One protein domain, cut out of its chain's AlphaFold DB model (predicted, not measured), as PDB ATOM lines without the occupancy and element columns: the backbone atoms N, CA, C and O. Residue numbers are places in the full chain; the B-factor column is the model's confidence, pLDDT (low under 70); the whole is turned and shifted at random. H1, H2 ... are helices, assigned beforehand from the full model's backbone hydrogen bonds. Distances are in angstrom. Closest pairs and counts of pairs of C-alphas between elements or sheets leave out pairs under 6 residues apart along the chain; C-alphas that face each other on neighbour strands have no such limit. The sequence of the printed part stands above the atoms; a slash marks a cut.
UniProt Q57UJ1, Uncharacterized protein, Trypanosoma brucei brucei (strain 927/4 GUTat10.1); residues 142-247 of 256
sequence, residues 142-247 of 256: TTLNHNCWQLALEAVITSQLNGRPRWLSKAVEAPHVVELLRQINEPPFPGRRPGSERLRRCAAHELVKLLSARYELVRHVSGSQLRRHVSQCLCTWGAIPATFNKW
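This is residues 142 to 247 of the 256 residues of an uncharacterized protein of Trypanosoma brucei brucei (strain 927/4 GUTat10.1) (UniProt Q57UJ1). Four helices are packed at crossed angles: H1 lies across H5, H3 and H2 in turn, and H2 and H5 both pack on H3. Little H4 follows H3 after a tight link and lies far from the middle of the domain, while residues 163 to 168 and the tail 241 to 247 stick out. The printed part has 106 residues with six named helices, H1 to H6 in chain order, and no named strand: all helix. It is compact, with a radius of gyration of the C-alphas of 14.3 A and spans of 38 by 38 by 29 A.

H1, residues 142 to 161, runs 28.9 A from C-alpha 142 at (4.333, 20.593, 82.965). H2 is residues 175 to 185, 15.6 A; H3 is 197 to 214, 25.5 A; H4 is 216 to 220, 8.1 A. H5 is 223 to 236, 20.5 A, and H6 is 244 to 247, 5.4 A, ending at C-alpha 247 at (3.041, 19.137, 68.988).

H3 is the hub. H2 touches it at a steep tilt of 64 degrees, opposite ways, closest at the C-alphas of Val 177 and Ala 203, 4.6 A. H5 touches it at 61 degrees, also steep and opposite ways, closest at C-alphas 204 and 231, 5.5 A. H1 is about perpendicular to three helices it touches: H5 with residues 144 to 148 alone, at 87 degrees, closest C-alphas 145 and 233, 5.7 A; H3 with 147 to 152 alone, at 87 degrees, closest C-alphas 148 and 207, 6.6 A; H2 with 152 to 159 alone, at 73 degrees, closest C-alphas 156 and 178, 5.3 A. H2 and H5 are apart. H3 and H4 only just touch, with 3 pairs of C-alphas within 8 A, and only at the corner, closest at C-alphas 212 and 218, 5.6 A. H6 touches no helix. In H1, H2 and H3 every O i to N i+4 pair is within hydrogen-bond range; H5 has 9 of 10, H4 0 of 1 but 2 of 2 O i to N i+3 pairs, and H6 is too short for an i+4 pair.

The C-alphas farthest apart, those of Pro 190 and His 220, are 41.3 A apart. The printed part has no cut; the links H1 to H2 and H2 to H3 are long. The model's pLDDT is under 70 at residues 161 to 172, 187 to 195 and 238 to 247.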
ATOM      1  N   THR A 142       4.308  20.924  84.396       91.05
ATOM      2  CA  THR A 142       4.333  20.593  82.965       91.05
ATOM      3  C   THR A 142       4.292  19.082  82.733       91.05
ATOM      4  O   THR A 142       3.488  18.618  81.919       91.05
ATOM      5  N   THR A 143       5.051  18.309  83.513       93.56
ATOM      6  CA  THR A 143       5.061  16.839  83.466       93.56
ATOM      7  C   THR A 143       3.699  16.252  83.828       93.56
ATOM      8  O   THR A 143       3.160  15.415  83.100       93.56
ATOM      9  N   LEU A 144       3.085  16.723  84.917       95.31
ATOM     10  CA  LEU A 144       1.762  16.288  85.350       95.31
ATOM     11  C   LEU A 144       0.702  16.625  84.306       95.31
ATOM     12  O   LEU A 144      -0.181  15.806  84.054       95.31
ATOM     13  N   ASN A 145       0.782  17.811  83.698       93.76
ATOM     14  CA  ASN A 145      -0.159  18.228  82.669       93.76
ATOM     15  C   ASN A 145      -0.075  17.343  81.433       93.76
ATOM     16  O   ASN A 145      -1.094  16.797  81.007       93.76
ATOM     17  N   HIS A 146       1.142  17.113  80.942       93.49
ATOM     18  CA  HIS A 146       1.393  16.193  79.845       93.49
ATOM     19  C   HIS A 146       0.862  14.786  80.158       93.49
ATOM     20  O   HIS A 146       0.090  14.229  79.380       93.49
ATOM     21  N   ASN A 147       1.200  14.236  81.328       93.86
ATOM     22  CA  ASN A 147       0.758  12.908  81.754       93.86
ATOM     23  C   ASN A 147      -0.769  12.801  81.864       93.86
ATOM     24  O   ASN A 147      -1.358  11.841  81.369       93.86
ATOM     25  N   CYS A 148      -1.422  13.787  82.487       95.06
ATOM     26  CA  CYS A 148      -2.880  13.843  82.568       95.06
ATOM     27  C   CYS A 148      -3.506  13.892  81.171       95.06
ATOM     28  O   CYS A 148      -4.487  13.194  80.926       95.06
ATOM     29  N   TRP A 149      -2.951  14.700  80.263       93.45
ATOM     30  CA  TRP A 149      -3.474  14.866  78.907       93.45
ATOM     31  C   TRP A 149      -3.366  13.567  78.109       93.45
ATOM     32  O   TRP A 149      -4.352  13.130  77.522       93.45
ATOM     33  N   GLN A 150      -2.213  12.893  78.162       94.30
ATOM     34  CA  GLN A 150      -2.021  11.590  77.516       94.30
ATOM     35  C   GLN A 150      -3.009  10.541  78.046       94.30
ATOM     36  O   GLN A 150      -3.687   9.890  77.255       94.30
ATOM     37  N   LEU A 151      -3.172  10.431  79.370       94.83
ATOM     38  CA  LEU A 151      -4.159   9.523  79.972       94.83
ATOM     39  C   LEU A 151      -5.595   9.848  79.543       94.83
ATOM     40  O   LEU A 151      -6.413   8.949  79.348       94.83
ATOM     41  N   ALA A 152      -5.912  11.134  79.395       92.90
ATOM     42  CA  ALA A 152      -7.221  11.569  78.940       92.90
ATOM     43  C   ALA A 152      -7.470  11.195  77.469       92.90
ATOM     44  O   ALA A 152      -8.547  10.691  77.145       92.90
ATOM     45  N   LEU A 153      -6.472  11.361  76.596       90.98
ATOM     46  CA  LEU A 153      -6.542  10.919  75.202       90.98
ATOM     47  C   LEU A 153      -6.681   9.393  75.090       90.98
ATOM     48  O   LEU A 153      -7.546   8.909  74.361       90.98
ATOM     49  N   GLU A 154      -5.898   8.629  75.855       91.12
ATOM     50  CA  GLU A 154      -5.994   7.162  75.916       91.12
ATOM     51  C   GLU A 154      -7.396   6.700  76.349       91.12
ATOM     52  O   GLU A 154      -7.963   5.768  75.764       91.12
ATOM     53  N   ALA A 155      -8.005   7.385  77.323       89.18
ATOM     54  CA  ALA A 155      -9.374   7.113  77.756       89.18
ATOM     55  C   ALA A 155     -10.406   7.383  76.645       89.18
ATOM     56  O   ALA A 155     -11.333   6.586  76.461       89.18
ATOM     57  N   VAL A 156     -10.239   8.463  75.872       86.79
ATOM     58  CA  VAL A 156     -11.096   8.773  74.713       86.79
ATOM     59  C   VAL A 156     -10.971   7.694  73.641       86.79
ATOM     60  O   VAL A 156     -11.995   7.157  73.215       86.79
ATOM     61  N   ILE A 157      -9.750   7.315  73.258       85.52
ATOM     62  CA  ILE A 157      -9.500   6.265  72.257       85.52
ATOM     63  C   ILE A 157     -10.153   4.949  72.700       85.52
ATOM     64  O   ILE A 157     -10.908   4.328  71.950       85.52
ATOM     65  N   THR A 158      -9.949   4.560  73.959       82.92
ATOM     66  CA  THR A 158     -10.532   3.335  74.529       82.92
ATOM     67  C   THR A 158     -12.063   3.377  74.533       82.92
ATOM     68  O   THR A 158     -12.716   2.363  74.281       82.92
ATOM     69  N   SER A 159     -12.664   4.548  74.777       79.90
ATOM     70  CA  SER A 159     -14.122   4.715  74.730       79.90
ATOM     71  C   SER A 159     -14.706   4.541  73.322       79.90
ATOM     72  O   SER A 159     -15.786   3.967  73.189       79.90
ATOM     73  N   GLN A 160     -13.985   4.965  72.278       75.93
ATOM     74  CA  GLN A 160     -14.420   4.860  70.878       75.93
ATOM     75  C   GLN A 160     -14.299   3.431  70.335       75.93
ATOM     76  O   GLN A 160     -15.159   2.975  69.583       75.93
ATOM     77  N   LEU A 161     -13.275   2.686  70.768       65.27
ATOM     78  CA  LEU A 161     -13.100   1.270  70.418       65.27
ATOM     79  C   LEU A 161     -14.213   0.374  70.985       65.27
ATOM     80  O   LEU A 161     -14.466  -0.715  70.469       65.27
ATOM     81  N   ASN A 162     -14.936   0.838  72.008       59.83
ATOM     82  CA  ASN A 162     -16.058   0.124  72.615       59.83
ATOM     83  C   ASN A 162     -17.376   0.254  71.825       59.83
ATOM     84  O   ASN A 162     -18.451   0.196  72.420       59.83
ATOM     85  N   GLY A 163     -17.323   0.321  70.487       55.43
ATOM     86  CA  GLY A 163     -18.477   0.271  69.569       55.43
ATOM     87  C   GLY A 163     -19.276  -1.047  69.580       55.43
ATOM     88  O   GLY A 163     -19.988  -1.360  68.629       55.43
ATOM     89  N   ARG A 164     -19.158  -1.851  70.643       56.43
ATOM     90  CA  ARG A 164     -19.972  -3.049  70.860       56.43
ATOM     91  C   ARG A 164     -21.390  -2.639  71.270       56.43
ATOM     92  O   ARG A 164     -21.562  -1.607  71.916       56.43
ATOM     93  N   PRO A 165     -22.414  -3.440  70.932       57.58
ATOM     94  CA  PRO A 165     -23.788  -3.146  71.323       57.58
ATOM     95  C   PRO A 165     -23.894  -2.933  72.840       57.58
ATOM     96  O   PRO A 165     -23.200  -3.590  73.611       57.58
ATOM     97  N   ARG A 166     -24.780  -2.017  73.256       58.71
ATOM     98  CA  ARG A 166     -24.891  -1.436  74.614       58.71
ATOM     99  C   ARG A 166     -24.904  -2.448  75.776       58.71
ATOM    100  O   ARG A 166     -24.560  -2.093  76.896       58.71
ATOM    101  N   TRP A 167     -25.315  -3.689  75.519       64.28
ATOM    102  CA  TRP A 167     -25.360  -4.783  76.498       64.28
ATOM    103  C   TRP A 167     -24.018  -5.526  76.678       64.28
ATOM    104  O   TRP A 167     -23.875  -6.315  77.606       64.28
ATOM    105  N   LEU A 168     -23.043  -5.272  75.802       54.01
ATOM    106  CA  LEU A 168     -21.726  -5.923  75.711       54.01
ATOM    107  C   LEU A 168     -20.555  -4.936  75.805       54.01
ATOM    108  O   LEU A 168     -19.409  -5.351  75.990       54.01
ATOM    109  N   SER A 169     -20.807  -3.640  75.619       55.72
ATOM    110  CA  SER A 169     -19.804  -2.591  75.779       55.72
ATOM    111  C   SER A 169     -19.286  -2.600  77.218       55.72
ATOM    112  O   SER A 169     -20.051  -2.372  78.157       55.72
ATOM    113  N   LYS A 170     -17.984  -2.877  77.394       58.98
ATOM    114  CA  LYS A 170     -17.306  -2.672  78.679       58.98
ATOM    115  C   LYS A 170     -17.576  -1.237  79.130       58.98
ATOM    116  O   LYS A 170     -17.528  -0.318  78.312       58.98
ATOM    117  N   ALA A 171     -17.877  -1.061  80.415       64.69
ATOM    118  CA  ALA A 171     -18.037   0.266  80.989       64.69
ATOM    119  C   ALA A 171     -16.793   1.105  80.659       64.69
ATOM    120  O   ALA A 171     -15.669   0.640  80.854       64.69
ATOM    121  N   VAL A 172     -17.004   2.308  80.118       69.00
ATOM    122  CA  VAL A 172     -15.923   3.271  79.886       69.00
ATOM    123  C   VAL A 172     -15.222   3.504  81.224       69.00
ATOM    124  O   VAL A 172     -15.888   3.764  82.223       69.00
ATOM    125  N   GLU A 173     -13.898   3.375  81.255       77.74
ATOM    126  CA  GLU A 173     -13.127   3.430  82.504       77.74
ATOM    127  C   GLU A 173     -13.102   4.842  83.118       77.74
ATOM    128  O   GLU A 173     -13.098   4.986  84.341       77.74
ATOM    129  N   ALA A 174     -13.159   5.881  82.275       90.11
ATOM    130  CA  ALA A 174     -13.108   7.288  82.680       90.11
ATOM    131  C   ALA A 174     -14.109   8.177  81.901       90.11
ATOM    132  O   ALA A 174     -13.710   9.026  81.097       90.11
ATOM    133  N   PRO A 175     -15.429   7.982  82.080       91.08
ATOM    134  CA  PRO A 175     -16.452   8.697  81.317       91.08
ATOM    135  C   PRO A 175     -16.437  10.213  81.546       91.08
ATOM    136  O   PRO A 175     -16.753  10.965  80.625       91.08
ATOM    137  N   HIS A 176     -16.065  10.690  82.738       93.68
ATOM    138  CA  HIS A 176     -16.044  12.126  83.025       93.68
ATOM    139  C   HIS A 176     -14.843  12.811  82.379       93.68
ATOM    140  O   HIS A 176     -14.956  13.966  81.977       93.68
ATOM    141  N   VAL A 177     -13.714  12.113  82.245       93.29
ATOM    142  CA  VAL A 177     -12.555  12.606  81.485       93.29
ATOM    143  C   VAL A 177     -12.904  12.757  80.006       93.29
ATOM    144  O   VAL A 177     -12.642  13.809  79.424       93.29
ATOM    145  N   VAL A 178     -13.560  11.747  79.424       90.63
ATOM    146  CA  VAL A 178     -14.023  11.779  78.025       90.63
ATOM    147  C   VAL A 178     -14.984  12.945  77.796       90.63
ATOM    148  O   VAL A 178     -14.798  13.732  76.870       90.63
ATOM    149  N   GLU A 179     -15.977  13.104  78.671       90.55
ATOM    150  CA  GLU A 179     -16.940  14.203  78.578       90.55
ATOM    151  C   GLU A 179     -16.285  15.577  78.791       90.55
ATOM    152  O   GLU A 179     -16.653  16.547  78.128       90.55
ATOM    153  N   LEU A 180     -15.293  15.683  79.681       91.02
ATOM    154  CA  LEU A 180     -14.557  16.927  79.901       91.02
ATOM    155  C   LEU A 180     -13.757  17.333  78.660       91.02
ATOM    156  O   LEU A 180     -13.854  18.485  78.242       91.02
ATOM    157  N   LEU A 181     -13.012  16.404  78.054       89.25
ATOM    158  CA  LEU A 181     -12.276  16.673  76.817       89.25
ATOM    159  C   LEU A 181     -13.213  17.055  75.671       89.25
ATOM    160  O   LEU A 181     -12.931  18.002  74.941       89.25
ATOM    161  N   ARG A 182     -14.363  16.380  75.557       86.79
ATOM    162  CA  ARG A 182     -15.394  16.726  74.574       86.79
ATOM    163  C   ARG A 182     -15.831  18.187  74.716       86.79
ATOM    164  O   ARG A 182     -15.840  18.899  73.723       86.79
ATOM    165  N   GLN A 183     -16.124  18.647  75.936       86.80
ATOM    166  CA  GLN A 183     -16.523  20.040  76.195       86.80
ATOM    167  C   GLN A 183     -15.390  21.057  76.004       86.80
ATOM    168  O   GLN A 183     -15.666  22.215  75.712       86.80
ATOM    169  N   ILE A 184     -14.130  20.662  76.202       84.65
ATOM    170  CA  ILE A 184     -12.969  21.535  75.957       84.65
ATOM    171  C   ILE A 184     -12.746  21.748  74.454       84.65
ATOM    172  O   ILE A 184     -12.346  22.838  74.057       84.65
ATOM    173  N   ASN A 185     -13.034  20.732  73.637       81.19
ATOM    174  CA  ASN A 185     -12.895  20.786  72.181       81.19
ATOM    175  C   ASN A 185     -14.109  21.413  71.472       81.19
ATOM    176  O   ASN A 185     -14.052  21.671  70.270       81.19
ATOM    177  N   GLU A 186     -15.215  21.648  72.182       79.00
ATOM    178  CA  GLU A 186     -16.344  22.407  71.646       79.00
ATOM    179  C   GLU A 186     -15.975  23.891  71.482       79.00
ATOM    180  O   GLU A 186     -15.245  24.446  72.309       79.00
ATOM    181  N   PRO A 187     -16.497  24.571  70.444       68.87
ATOM    182  CA  PRO A 187     -16.271  25.997  70.272       68.87
ATOM    183  C   PRO A 187     -16.737  26.768  71.520       68.87
ATOM    184  O   PRO A 187     -17.810  26.481  72.063       68.87
ATOM    185  N   PRO A 188     -15.950  27.750  71.995       68.88
ATOM    186  CA  PRO A 188     -16.252  28.455  73.229       68.88
ATOM    187  C   PRO A 188     -17.563  29.234  73.099       68.88
ATOM    188  O   PRO A 188     -17.708  30.109  72.246       68.88
ATOM    189  N   PHE A 189     -18.513  28.951  73.990       66.15
ATOM    190  CA  PHE A 189     -19.708  29.777  74.146       66.15
ATOM    191  C   PHE A 189     -19.397  30.982  75.051       66.15
ATOM    192  O   PHE A 189     -18.824  30.793  76.132       66.15
ATOM    193  N   PRO A 190     -19.797  32.213  74.671       67.02
ATOM    194  CA  PRO A 190     -19.582  33.399  75.495       67.02
ATOM    195  C   PRO A 190     -20.113  33.202  76.923       67.02
ATOM    196  O   PRO A 190     -21.264  32.823  77.123       67.02
ATOM    197  N   GLY A 191     -19.262  33.443  77.923       66.05
ATOM    198  CA  GLY A 191     -19.623  33.357  79.344       66.05
ATOM    199  C   GLY A 191     -19.614  31.952  79.961       66.05
ATOM    200  O   GLY A 191     -19.861  31.829  81.161       66.05
ATOM    201  N   ARG A 192     -19.294  30.891  79.206       62.77
ATOM    202  CA  ARG A 192     -19.257  29.516  79.730       62.77
ATOM    203  C   ARG A 192     -17.830  28.970  79.744       62.77
ATOM    204  O   ARG A 192     -17.224  28.781  78.696       62.77
ATOM    205  N   ARG A 193     -17.295  28.659  80.932       66.14
ATOM    206  CA  ARG A 193     -16.082  27.825  81.025       66.14
ATOM    207  C   ARG A 193     -16.424  26.393  80.591       66.14
ATOM    208  O   ARG A 193     -17.468  25.889  81.019       66.14
ATOM    209  N   PRO A 194     -15.574  25.723  79.793       65.06
ATOM    210  CA  PRO A 194     -15.798  24.330  79.428       65.06
ATOM    211  C   PRO A 194     -15.729  23.448  80.678       65.06
ATOM    212  O   PRO A 194     -14.832  23.606  81.513       65.06
ATOM    213  N   GLY A 195     -16.683  22.530  80.825       68.76
ATOM    214  CA  GLY A 195     -16.792  21.661  81.992       68.76
ATOM    215  C   GLY A 195     -17.350  22.355  83.232       68.76
ATOM    216  O   GLY A 195     -16.759  23.291  83.771       68.76
ATOM    217  N   SER A 196     -18.463  21.831  83.757       81.40
ATOM    218  CA  SER A 196     -18.924  22.209  85.098       81.40
ATOM    219  C   SER A 196     -17.864  21.876  86.155       81.40
ATOM    220  O   SER A 196     -17.110  20.912  86.017       81.40
ATOM    221  N   GLU A 197     -17.853  22.620  87.258       86.38
ATOM    222  CA  GLU A 197     -16.982  22.339  88.405       86.38
ATOM    223  C   GLU A 197     -17.145  20.891  88.911       86.38
ATOM    224  O   GLU A 197     -16.175  20.211  89.242       86.38
ATOM    225  N   ARG A 198     -18.378  20.369  88.889       90.80
ATOM    226  CA  ARG A 198     -18.661  18.965  89.215       90.80
ATOM    227  C   ARG A 198     -17.966  18.005  88.248       90.80
ATOM    228  O   ARG A 198     -17.352  17.045  88.703       90.80
ATOM    229  N   LEU A 199     -18.047  18.267  86.942       90.96
ATOM    230  CA  LEU A 199     -17.400  17.439  85.923       90.96
ATOM    231  C   LEU A 199     -15.879  17.424  86.111       90.96
ATOM    232  O   LEU A 199     -15.289  16.348  86.113       90.96
ATOM    233  N   ARG A 200     -15.263  18.587  86.359       91.14
ATOM    234  CA  ARG A 200     -13.818  18.702  86.620       91.14
ATOM    235  C   ARG A 200     -13.389  17.894  87.847       91.14
ATOM    236  O   ARG A 200     -12.403  17.170  87.777       91.14
ATOM    237  N   ARG A 201     -14.153  17.935  88.945       92.72
ATOM    238  CA  ARG A 201     -13.871  17.119  90.144       92.72
ATOM    239  C   ARG A 201     -13.967  15.619  89.875       92.72
ATOM    240  O   ARG A 201     -13.124  14.861  90.354       92.72
ATOM    241  N   CYS A 202     -14.982  15.183  89.128       94.75
ATOM    242  CA  CYS A 202     -15.139  13.778  88.755       94.75
ATOM    243  C   CYS A 202     -14.011  13.315  87.821       94.75
ATOM    244  O   CYS A 202     -13.407  12.278  88.082       94.75
ATOM    245  N   ALA A 203     -13.665  14.117  86.809       94.36
ATOM    246  CA  ALA A 203     -12.544  13.849  85.910       94.36
ATOM    247  C   ALA A 203     -11.203  13.798  86.664       94.36
ATOM    248  O   ALA A 203     -10.408  12.893  86.437       94.36
ATOM    249  N   ALA A 204     -10.974  14.701  87.625       95.91
ATOM    250  CA  ALA A 204      -9.779  14.668  88.468       95.91
ATOM    251  C   ALA A 204      -9.684  13.367  89.278       95.91
ATOM    252  O   ALA A 204      -8.613  12.778  89.394       95.91
ATOM    253  N   HIS A 205     -10.804  12.893  89.830       96.04
ATOM    254  CA  HIS A 205     -10.843  11.625  90.560       96.04
ATOM    255  C   HIS A 205     -10.546  10.419  89.662       96.04
ATOM    256  O   HIS A 205      -9.869   9.491  90.096       96.04
ATOM    257  N   GLU A 206     -11.023  10.426  88.418       95.74
ATOM    258  CA  GLU A 206     -10.728   9.381  87.430       95.74
ATOM    259  C   GLU A 206      -9.261   9.404  86.990       95.74
ATOM    260  O   GLU A 206      -8.594   8.373  87.056       95.74
ATOM    261  N   LEU A 207      -8.719  10.577  86.651       96.12
ATOM    262  CA  LEU A 207      -7.306  10.735  86.298       96.12
ATOM    263  C   LEU A 207      -6.374  10.313  87.432       96.12
ATOM    264  O   LEU A 207      -5.344   9.705  87.174       96.12
ATOM    265  N   VAL A 208      -6.745  10.554  88.690       96.49
ATOM    266  CA  VAL A 208      -5.992  10.052  89.846       96.49
ATOM    267  C   VAL A 208      -5.890   8.527  89.854       96.49
ATOM    268  O   VAL A 208      -4.819   7.995  90.157       96.49
ATOM    269  N   LYS A 209      -6.967   7.813  89.508       94.62
ATOM    270  CA  LYS A 209      -6.933   6.346  89.417       94.62
ATOM    271  C   LYS A 209      -6.024   5.889  88.281       94.62
ATOM    272  O   LYS A 209      -5.184   5.025  88.509       94.62
ATOM    273  N   LEU A 210      -6.153   6.508  87.106       94.80
ATOM    274  CA  LEU A 210      -5.333   6.195  85.933       94.80
ATOM    275  C   LEU A 210      -3.841   6.477  86.191       94.80
ATOM    276  O   LEU A 210      -2.996   5.622  85.938       94.80
ATOM    277  N   LEU A 211      -3.513   7.624  86.795       95.37
ATOM    278  CA  LEU A 211      -2.148   7.966  87.211       95.37
ATOM    279  C   LEU A 211      -1.588   6.954  88.215       95.37
ATOM    280  O   LEU A 211      -0.455   6.518  88.061       95.37
ATOM    281  N   SER A 212      -2.377   6.547  89.213       93.70
ATOM    282  CA  SER A 212      -1.943   5.580  90.239       93.70
ATOM    283  C   SER A 212      -1.782   4.150  89.702       93.70
ATOM    284  O   SER A 212      -1.109   3.320  90.325       93.70
ATOM    285  N   ALA A 213      -2.435   3.841  88.579       92.38
ATOM    286  CA  ALA A 213      -2.270   2.587  87.854       92.38
ATOM    287  C   ALA A 213      -1.014   2.610  86.968       92.38
ATOM    288  O   ALA A 213      -0.331   1.595  86.876       92.38
ATOM    289  N   ARG A 214      -0.693   3.762  86.362       93.03
ATOM    290  CA  ARG A 214       0.458   3.934  85.461       93.03
ATOM    291  C   ARG A 214       1.782   4.169  86.187       93.03
ATOM    292  O   ARG A 214       2.805   3.638  85.774       93.03
ATOM    293  N   TYR A 215       1.767   4.966  87.250       92.70
ATOM    294  CA  TYR A 215       2.959   5.395  87.974       92.70
ATOM    295  C   TYR A 215       2.894   4.903  89.416       92.70
ATOM    296  O   TYR A 215       2.266   5.522  90.273       92.70
ATOM    297  N   GLU A 216       3.569   3.793  89.707       91.80
ATOM    298  CA  GLU A 216       3.558   3.202  91.049       91.80
ATOM    299  C   GLU A 216       4.035   4.176  92.131       91.80
ATOM    300  O   GLU A 216       3.449   4.219  93.210       91.80
ATOM    301  N   LEU A 217       5.024   5.021  91.818       92.20
ATOM    302  CA  LEU A 217       5.566   6.028  92.733       92.20
ATOM    303  C   LEU A 217       4.473   6.954  93.300       92.20
ATOM    304  O   LEU A 217       4.510   7.324  94.472       92.20
ATOM    305  N   VAL A 218       3.441   7.263  92.508       94.08
ATOM    306  CA  VAL A 218       2.315   8.122  92.908       94.08
ATOM    307  C   VAL A 218       1.531   7.545  94.087       94.08
ATOM    308  O   VAL A 218       0.908   8.293  94.842       94.08
ATOM    309  N   ARG A 219       1.606   6.230  94.316       92.30
ATOM    310  CA  ARG A 219       0.954   5.571  95.454       92.30
ATOM    311  C   ARG A 219       1.536   5.986  96.801       92.30
ATOM    312  O   ARG A 219       0.905   5.697  97.814       92.30
ATOM    313  N   HIS A 220       2.667   6.694  96.836       93.32
ATOM    314  CA  HIS A 220       3.186   7.328  98.052       93.32
ATOM    315  C   HIS A 220       2.394   8.577  98.458       93.32
ATOM    316  O   HIS A 220       2.252   8.838  99.652       93.32
ATOM    317  N   VAL A 221       1.741   9.256  97.510       94.11
ATOM    318  CA  VAL A 221       0.948  10.475  97.735       94.11
ATOM    319  C   VAL A 221      -0.459  10.136  98.231       94.11
ATOM    320  O   VAL A 221      -1.091   9.171  97.787       94.11
ATOM    321  N   SER A 222      -0.996  10.916  99.172       90.80
ATOM    322  CA  SER A 222      -2.402  10.763  99.563       90.80
ATOM    323  C   SER A 222      -3.338  11.065  98.382       90.80
ATOM    324  O   SER A 222      -3.132  12.008  97.616       90.80
ATOM    325  N   GLY A 223      -4.425  10.296  98.237       90.61
ATOM    326  CA  GLY A 223      -5.365  10.496  97.128       90.61
ATOM    327  C   GLY A 223      -5.990  11.900  97.114       90.61
ATOM    328  O   GLY A 223      -6.277  12.446  96.053       90.61
ATOM    329  N   SER A 224      -6.162  12.530  98.280       90.45
ATOM    330  CA  SER A 224      -6.628  13.917  98.385       90.45
ATOM    331  C   SER A 224      -5.596  14.924  97.876       90.45
ATOM    332  O   SER A 224      -5.974  15.866  97.182       90.45
ATOM    333  N   GLN A 225      -4.311  14.742  98.186       92.32
ATOM    334  CA  GLN A 225      -3.233  15.600  97.699       92.32
ATOM    335  C   GLN A 225      -3.038  15.460  96.194       92.32
ATOM    336  O   GLN A 225      -3.059  16.470  95.495       92.32
ATOM    337  N   LEU A 226      -2.983  14.232  95.679       94.74
ATOM    338  CA  LEU A 226      -2.868  14.014  94.242       94.74
ATOM    339  C   LEU A 226      -4.056  14.616  93.479       94.74
ATOM    340  O   LEU A 226      -3.860  15.302  92.480       94.74
ATOM    341  N   ARG A 227      -5.290  14.457  93.985       95.42
ATOM    342  CA  ARG A 227      -6.464  15.110  93.383       95.42
ATOM    343  C   ARG A 227      -6.335  16.630  93.347       95.42
ATOM    344  O   ARG A 227      -6.824  17.226  92.399       95.42
ATOM    345  N   ARG A 228      -5.710  17.270  94.344       92.97
ATOM    346  CA  ARG A 228      -5.483  18.728  94.315       92.97
ATOM    347  C   ARG A 228      -4.553  19.116  93.165       92.97
ATOM    348  O   ARG A 228      -4.911  20.016  92.412       92.97
ATOM    349  N   HIS A 229      -3.439  18.404  92.990       93.75
ATOM    350  CA  HIS A 229      -2.517  18.635  91.873       93.75
ATOM    351  C   HIS A 229      -3.195  18.413  90.513       93.75
ATOM    352  O   HIS A 229      -3.128  19.272  89.636       93.75
ATOM    353  N   VAL A 230      -3.929  17.308  90.356       95.88
ATOM    354  CA  VAL A 230      -4.669  17.013  89.119       95.88
ATOM    355  C   VAL A 230      -5.747  18.066  88.853       95.88
ATOM    356  O   VAL A 230      -5.863  18.551  87.734       95.88
ATOM    357  N   SER A 231      -6.511  18.487  89.862       93.50
ATOM    358  CA  SER A 231      -7.514  19.546  89.694       93.50
ATOM    359  C   SER A 231      -6.890  20.874  89.263       93.50
ATOM    360  O   SER A 231      -7.438  21.539  88.388       93.50
ATOM    361  N   GLN A 232      -5.744  21.257  89.837       90.64
ATOM    362  CA  GLN A 232      -5.004  22.454  89.419       90.64
ATOM    363  C   GLN A 232      -4.561  22.354  87.955       90.64
ATOM    364  O   GLN A 232      -4.749  23.303  87.201       90.64
ATOM    365  N   CYS A 233      -4.069  21.186  87.538       90.39
ATOM    366  CA  CYS A 233      -3.758  20.899  86.143       90.39
ATOM    367  C   CYS A 233      -4.995  21.040  85.239       90.39
ATOM    368  O   CYS A 233      -4.951  21.741  84.236       90.39
ATOM    369  N   LEU A 234      -6.134  20.440  85.597       90.35
ATOM    370  CA  LEU A 234      -7.361  20.546  84.799       90.35
ATOM    371  C   LEU A 234      -7.875  21.986  84.682       90.35
ATOM    372  O   LEU A 234      -8.524  22.324  83.694       90.35
ATOM    373  N   CYS A 235      -7.609  22.851  85.665       85.88
ATOM    374  CA  CYS A 235      -7.962  24.271  85.602       85.88
ATOM    375  C   CYS A 235      -7.262  25.025  84.463       85.88
ATOM    376  O   CYS A 235      -7.807  26.030  84.009       85.88
ATOM    377  N   THR A 236      -6.114  24.544  83.979       84.29
ATOM    378  CA  THR A 236      -5.416  25.150  82.834       84.29
ATOM    379  C   THR A 236      -5.963  24.660  81.493       84.29
ATOM    380  O   THR A 236      -5.807  25.332  80.474       84.29
ATOM    381  N   TRP A 237      -6.680  23.532  81.479       81.64
ATOM    382  CA  TRP A 237      -7.312  23.013  80.271       81.64
ATOM    383  C   TRP A 237      -8.566  23.827  79.913       81.64
ATOM    384  O   TRP A 237      -9.481  24.019  80.726       81.64
ATOM    385  N   GLY A 238      -8.583  24.335  78.678       66.63
ATOM    386  CA  GLY A 238      -9.576  25.288  78.163       66.63
ATOM    387  C   GLY A 238      -9.034  26.706  77.953       66.63
ATOM    388  O   GLY A 238      -9.656  27.487  77.244       66.63
ATOM    389  N   ALA A 239      -7.860  27.030  78.500       54.30
ATOM    390  CA  ALA A 239      -7.068  28.185  78.086       54.30
ATOM    391  C   ALA A 239      -5.964  27.677  77.158       54.30
ATOM    392  O   ALA A 239      -4.816  27.643  77.575       54.30
ATOM    393  N   ILE A 240      -6.318  27.168  75.969       47.82
ATOM    394  CA  ILE A 240      -5.356  26.566  75.031       47.82
ATOM    395  C   ILE A 240      -4.192  27.551  74.838       47.82
ATOM    396  O   ILE A 240      -4.384  28.588  74.196       47.82
ATOM    397  N   PRO A 241      -2.986  27.278  75.368       40.74
ATOM    398  CA  PRO A 241      -1.808  27.985  74.918       40.74
ATOM    399  C   PRO A 241      -1.567  27.462  73.503       40.74
ATOM    400  O   PRO A 241      -1.531  26.249  73.294       40.74
ATOM    401  N   ALA A 242      -1.415  28.355  72.528       42.67
ATOM    402  CA  ALA A 242      -1.236  28.033  71.107       42.67
ATOM    403  C   ALA A 242      -0.077  27.052  70.788       42.67
ATOM    404  O   ALA A 242       0.139  26.700  69.633       42.67
ATOM    405  N   THR A 243       0.682  26.602  71.787       39.54
ATOM    406  CA  THR A 243       1.806  25.676  71.660       39.54
ATOM    407  C   THR A 243       1.408  24.206  71.530       39.54
ATOM    408  O   THR A 243       2.174  23.456  70.930       39.54
ATOM    409  N   PHE A 244       0.239  23.767  72.018       42.71
ATOM    410  CA  PHE A 244      -0.122  22.338  71.950       42.71
ATOM    411  C   PHE A 244      -0.565  21.874  70.556       42.71
ATOM    412  O   PHE A 244      -0.253  20.747  70.184       42.71
ATOM    413  N   ASN A 245      -1.154  22.754  69.733       42.27
ATOM    414  CA  ASN A 245      -1.470  22.409  68.339       42.27
ATOM    415  C   ASN A 245      -0.212  22.049  67.531       42.27
ATOM    416  O   ASN A 245      -0.262  21.153  66.696       42.27
ATOM    417  N   LYS A 246       0.936  22.681  67.817       40.97
ATOM    418  CA  LYS A 246       2.189  22.372  67.108       40.97
ATOM    419  C   LYS A 246       2.715  20.966  67.396       40.97
ATOM    420  O   LYS A 246       3.271  20.340  66.504       40.97
ATOM    421  N   TRP A 247       2.542  20.467  68.620       42.17
ATOM    422  CA  TRP A 247       3.041  19.137  68.988       42.17
ATOM    423  C   TRP A 247       2.214  18.012  68.357       42.17
ATOM    424  O   TRP A 247       2.773  16.979  67.983       42.17
TER     425      TRP A 247